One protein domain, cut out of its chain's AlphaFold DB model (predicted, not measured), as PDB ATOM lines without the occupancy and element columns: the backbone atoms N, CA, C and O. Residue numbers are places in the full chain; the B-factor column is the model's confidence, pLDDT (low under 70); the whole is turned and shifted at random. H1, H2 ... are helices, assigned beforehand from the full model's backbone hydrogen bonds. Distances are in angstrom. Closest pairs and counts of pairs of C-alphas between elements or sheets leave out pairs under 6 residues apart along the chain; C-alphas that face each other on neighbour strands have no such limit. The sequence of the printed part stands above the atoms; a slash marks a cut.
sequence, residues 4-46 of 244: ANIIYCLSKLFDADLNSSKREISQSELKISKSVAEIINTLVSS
ATOM      1  N   ALA A   4     206.653 134.785 301.097       82.56
ATOM      2  CA  ALA A   4     206.787 136.087 301.751       82.56
ATOM      3  C   ALA A   4     206.978 135.946 303.269       82.56
ATOM      4  O   ALA A   4     207.798 136.645 303.865       82.56
ATOM      5  N   ASN A   5     206.280 134.984 303.879       84.38
ATOM      6  CA  ASN A   5     206.417 134.688 305.304       84.38
ATOM      7  C   ASN A   5     207.790 134.081 305.616       84.38
ATOM      8  O   ASN A   5     208.371 134.394 306.646       84.38
ATOM      9  N   ILE A   6     208.341 133.265 304.711       81.19
ATOM     10  CA  ILE A   6     209.677 132.671 304.875       81.19
ATOM     11  C   ILE A   6     210.752 133.751 304.834       81.19
ATOM     12  O   ILE A   6     211.615 133.779 305.701       81.19
ATOM     13  N   ILE A   7     210.676 134.673 303.872       84.50
ATOM     14  CA  ILE A   7     211.626 135.789 303.764       84.50
ATOM     15  C   ILE A   7     211.572 136.674 305.017       84.50
ATOM     16  O   ILE A   7     212.615 137.095 305.513       84.50
ATOM     17  N   TYR A   8     210.376 136.914 305.560       84.12
ATOM     18  CA  TYR A   8     210.207 137.635 306.822       84.12
ATOM     19  C   TYR A   8     210.813 136.885 308.020       84.12
ATOM     20  O   TYR A   8     211.506 137.483 308.838       84.12
ATOM     21  N   CYS A   9     210.599 135.572 308.128       81.50
ATOM     22  CA  CYS A   9     211.218 134.769 309.184       81.50
ATOM     23  C   CYS A   9     212.749 134.743 309.054       81.50
ATOM     24  O   CYS A   9     213.446 134.886 310.054       81.50
ATOM     25  N   LEU A  10     213.279 134.627 307.833       83.38
ATOM     26  CA  LEU A  10     214.717 134.690 307.575       83.38
ATOM     27  C   LEU A  10     215.301 136.044 307.987       83.38
ATOM     28  O   LEU A  10     216.331 136.077 308.651       83.38
ATOM     29  N   SER A  11     214.641 137.164 307.667       84.06
ATOM     30  CA  SER A  11     215.146 138.482 308.079       84.06
ATOM     31  C   SER A  11     215.165 138.658 309.597       84.06
ATOM     32  O   SER A  11     216.085 139.285 310.116       84.06
ATOM     33  N   LYS A  12     214.210 138.051 310.314       85.38
ATOM     34  CA  LYS A  12     214.222 137.986 311.782       85.38
ATOM     35  C   LYS A  12     215.355 137.124 312.331       85.38
ATOM     36  O   LYS A  12     215.960 137.523 313.312       85.38
ATOM     37  N   LEU A  13     215.663 135.988 311.705       81.06
ATOM     38  CA  LEU A  13     216.763 135.112 312.136       81.06
ATOM     39  C   LEU A  13     218.142 135.761 311.979       81.06
ATOM     40  O   LEU A  13     219.038 135.486 312.769       81.06
ATOM     41  N   PHE A  14     218.312 136.609 310.967       80.50
ATOM     42  CA  PHE A  14     219.572 137.312 310.716       80.50
ATOM     43  C   PHE A  14     219.660 138.686 311.393       80.50
ATOM     44  O   PHE A  14     220.615 139.412 311.121       80.50
ATOM     45  N   ASP A  15     218.663 139.075 312.201       79.81
ATOM     46  CA  ASP A  15     218.509 140.442 312.728       79.81
ATOM     47  C   ASP A  15     218.699 141.522 311.639       79.81
ATOM     48  O   ASP A  15     219.219 142.618 311.868       79.81
ATOM     49  N   ALA A  16     218.295 141.197 310.409       76.94
ATOM     50  CA  ALA A  16     218.575 142.005 309.240       76.94
ATOM     51  C   ALA A  16     217.491 143.072 309.062       76.94
ATOM     52  O   ALA A  16     216.321 142.763 308.813       76.94
ATOM     53  N   ASP A  17     217.888 144.344 309.118       74.69
ATOM     54  CA  ASP A  17     217.009 145.440 308.723       74.69
ATOM     55  C   ASP A  17     216.937 145.527 307.195       74.69
ATOM     56  O   ASP A  17     217.822 146.076 306.529       74.69
ATOM     57  N   LEU A  18     215.842 144.997 306.644       66.75
ATOM     58  CA  LEU A  18     215.517 145.034 305.215       66.75
ATOM     59  C   LEU A  18     215.402 146.468 304.657       66.75
ATOM     60  O   LEU A  18     215.406 146.635 303.434       66.75
ATOM     61  N   ASN A  19     215.317 147.487 305.521       66.12
ATOM     62  CA  ASN A  19     215.245 148.901 305.145       66.12
ATOM     63  C   ASN A  19     216.586 149.646 305.260       66.12
ATOM     64  O   ASN A  19     216.661 150.819 304.884       66.12
ATOM     65  N   SER A  20     217.648 149.002 305.753       61.69
ATOM     66  CA  SER A  20     218.973 149.624 305.848       61.69
ATOM     67  C   SER A  20     219.605 149.814 304.457       61.69
ATOM     68  O   SER A  20     219.411 149.008 303.544       61.69
ATOM     69  N   SER A  21     220.318 150.930 304.247       55.22
ATOM     70  CA  SER A  21     220.789 151.346 302.916       55.22
ATOM     71  C   SER A  21     221.642 150.263 302.243       55.22
ATOM     72  O   SER A  21     222.683 149.865 302.770       55.22
ATOM     73  N   LYS A  22     221.208 149.814 301.062       61.22
ATOM     74  CA  LYS A  22     221.815 148.708 300.314       61.22
ATOM     75  C   LYS A  22     223.283 148.993 299.979       61.22
ATOM     76  O   LYS A  22     223.581 149.954 299.272       61.22
ATOM     77  N   ARG A  23     224.185 148.127 300.449       65.81
ATOM     78  CA  ARG A  23     225.532 147.972 299.874       65.81
ATOM     79  C   ARG A  23     225.411 147.379 298.463       65.81
ATOM     80  O   ARG A  23     224.390 146.776 298.129       65.81
ATOM     81  N   GLU A  24     226.435 147.561 297.633       76.69
ATOM     82  CA  GLU A  24     226.504 146.904 296.323       76.69
ATOM     83  C   GLU A  24     226.447 145.378 296.496       76.69
ATOM     84  O   GLU A  24     227.202 144.811 297.281       76.69
ATOM     85  N   ILE A  25     225.523 144.727 295.781       79.12
ATOM     86  CA  ILE A  25     225.285 143.282 295.882       79.12
ATOM     87  C   ILE A  25     226.430 142.537 295.193       79.12
ATOM     88  O   ILE A  25     226.664 142.704 293.991       79.12
ATOM     89  N   SER A  26     227.114 141.670 295.933       85.12
ATOM     90  CA  SER A  26     228.168 140.812 295.400       85.12
ATOM     91  C   SER A  26     227.597 139.730 294.479       85.12
ATOM     92  O   SER A  26     226.510 139.192 294.692       85.12
ATOM     93  N   GLN A  27     228.370 139.312 293.471       78.38
ATOM     94  CA  GLN A  27     227.988 138.175 292.622       78.38
ATOM     95  C   GLN A  27     227.796 136.873 293.417       78.38
ATOM     96  O   GLN A  27     227.014 136.015 293.009       78.38
ATOM     97  N   SER A  28     228.506 136.716 294.538       70.69
ATOM     98  CA  SER A  28     228.353 135.563 295.434       70.69
ATOM     99  C   SER A  28     226.991 135.571 296.139       70.69
ATOM    100  O   SER A  28     226.275 134.572 296.094       70.69
ATOM    101  N   GLU A  29     226.577 136.724 296.666       80.69
ATOM    102  CA  GLU A  29     225.260 136.945 297.278       80.69
ATOM    103  C   GLU A  29     224.129 136.714 296.265       80.69
ATOM    104  O   GLU A  29     223.106 136.097 296.577       80.69
ATOM    105  N   LEU A  30     224.334 137.122 295.008       81.38
ATOM    106  CA  LEU A  30     223.371 136.881 293.933       81.38
ATOM    107  C   LEU A  30     223.235 135.387 293.584       81.38
ATOM    108  O   LEU A  30     222.140 134.925 293.271       81.38
ATOM    109  N   LYS A  31     224.327 134.616 293.619       81.25
ATOM    110  CA  LYS A  31     224.272 133.163 293.374       81.25
ATOM    111  C   LYS A  31     223.561 132.429 294.509       81.25
ATOM    112  O   LYS A  31     222.697 131.601 294.236       81.25
ATOM    113  N   ILE A  32     223.887 132.763 295.757       78.88
ATOM    114  CA  ILE A  32     223.277 132.142 296.941       78.88
ATOM    115  C   ILE A  32     221.776 132.448 296.988       78.88
ATOM    116  O   ILE A  32     220.971 131.534 297.133       78.88
ATOM    117  N   SER A  33     221.381 133.708 296.778       82.69
ATOM    118  CA  SER A  33     219.963 134.099 296.787       82.69
ATOM    119  C   SER A  33     219.135 133.392 295.712       82.69
ATOM    120  O   SER A  33     218.005 132.994 295.988       82.69
ATOM    121  N   LYS A  34     219.694 133.165 294.515       84.00
ATOM    122  CA  LYS A  34     219.035 132.371 293.466       84.00
ATOM    123  C   LYS A  34     218.820 130.920 293.884       84.00
ATOM    124  O   LYS A  34     217.714 130.418 293.741       84.00
ATOM    125  N   SER A  35     219.843 130.281 294.449       77.31
ATOM    126  CA  SER A  35     219.733 128.895 294.919       77.31
ATOM    127  C   SER A  35     218.706 128.755 296.049       77.31
ATOM    128  O   SER A  35     217.863 127.864 296.011       77.31
ATOM    129  N   VAL A  36     218.693 129.690 297.006       83.19
ATOM    130  CA  VAL A  36     217.686 129.727 298.081       83.19
ATOM    131  C   VAL A  36     216.275 129.916 297.513       83.19
ATOM    132  O   VAL A  36     215.340 129.246 297.949       83.19
ATOM    133  N   ALA A  37     216.105 130.787 296.516       83.88
ATOM    134  CA  ALA A  37     214.814 131.000 295.865       83.88
ATOM    135  C   ALA A  37     214.322 129.753 295.111       83.88
ATOM    136  O   ALA A  37     213.131 129.449 295.161       83.88
ATOM    137  N   GLU A  38     215.216 129.024 294.440       80.69
ATOM    138  CA  GLU A  38     214.890 127.750 293.786       80.69
ATOM    139  C   GLU A  38     214.372 126.730 294.803       80.69
ATOM    140  O   GLU A  38     213.275 126.209 294.614       80.69
ATOM    141  N   ILE A  39     215.079 126.542 295.923       77.25
ATOM    142  CA  ILE A  39     214.671 125.627 297.003       77.25
ATOM    143  C   ILE A  39     213.288 125.998 297.549       77.25
ATOM    144  O   ILE A  39     212.411 125.141 297.658       77.25
ATOM    145  N   ILE A  40     213.058 127.281 297.854       79.38
ATOM    146  CA  ILE A  40     211.759 127.749 298.361       79.38
ATOM    147  C   ILE A  40     210.653 127.468 297.340       79.38
ATOM    148  O   ILE A  40     209.590 126.982 297.719       79.38
ATOM    149  N   ASN A  41     210.885 127.736 296.054       79.31
ATOM    150  CA  ASN A  41     209.886 127.490 295.015       79.31
ATOM    151  C   ASN A  41     209.585 125.997 294.841       79.31
ATOM    152  O   ASN A  41     208.419 125.627 294.680       79.31
ATOM    153  N   THR A  42     210.600 125.135 294.916       75.81
ATOM    154  CA  THR A  42     210.416 123.679 294.909       75.81
ATOM    155  C   THR A  42     209.542 123.230 296.081       75.81
ATOM    156  O   THR A  42     208.567 122.516 295.861       75.81
ATOM    157  N   LEU A  43     209.810 123.727 297.292       66.69
ATOM    158  CA  LEU A  43     209.039 123.411 298.503       66.69
ATOM    159  C   LEU A  43     207.600 123.956 298.476       66.69
ATOM    160  O   LEU A  43     206.685 123.349 299.024       66.69
ATOM    161  N   VAL A  44     207.373 125.111 297.843       74.12
ATOM    162  CA  VAL A  44     206.016 125.656 297.647       74.12
ATOM    163  C   VAL A  44     205.211 124.807 296.670       74.12
ATOM    164  O   VAL A  44     203.991 124.741 296.801       74.12
ATOM    165  N   SER A  45     205.890 124.185 295.705       74.94
ATOM    166  CA  SER A  45     205.272 123.388 294.644       74.94
ATOM    167  C   SER A  45     205.023 121.933 295.060       74.94
ATOM    168  O   SER A  45     204.301 121.221 294.368       74.94
ATOM    169  N   SER A  46     205.618 121.477 296.164       65.81
ATOM    170  CA  SER A  46     205.406 120.143 296.731       65.81
ATOM    171  C   SER A  46     204.257 120.137 297.748       65.81
ATOM    172  O   SER A  46     204.309 120.864 298.738       65.81
TER     173      SER A  46
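What this domain is: This is residues 4 to 46 of the 244 residues of the protein "Hypothetical protein" of Rotaria sp. Silwood1 (UniProt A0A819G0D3). An open, loose C shape: the long helix H2 makes one arm, the shorter helix H1 the other, and a long looping stretch, residues 14 to 26, joins them round one end. The two helices are apart, but only just, and the space within the C has no other element in it. The printed part has 43 residues with two named helices, H1 then H2, and no named strand; the class is all helix. The whole is loose, with a radius of gyration of the C-alphas of 11.9 A, and only just flat, spanning 35 by 23 by 13 A.

How they stand to each other: Begin with H2, residues 27 to 45, the longest helix. H1, residues 4 to 13, is apart from it, but only just: their closest C-alphas are 8.4 A from each other. Look along both backbones and you will find each O i to N i+4 pair within hydrogen-bond range in H1 and H2. Residues 19 to 36, of which 27 to 36 belong to H2, stand free, and so do residues 9 to 15, of which 9 to 13 belong to H1.

Where its parts are: Find C-alpha 27 at (227.988, 138.175, 292.622); from there H2 runs 27.2 A to C-alpha 45 at (205.272, 123.388, 294.644). Then go back to C-alpha 4 at (206.787, 136.087, 301.751), where H1 begins; it runs 14.4 A to C-alpha 13.

The domain as a whole: The C-alphas farthest apart are those of Ser 21 and Ser 46, at 35.3 A. The printed part has no cut, and the link from H1 to H2, 13 residues, is long. The mean pLDDT of the printed part is 77.2; look for values under 70 at residues 18 to 23, 43 and 46 of this model.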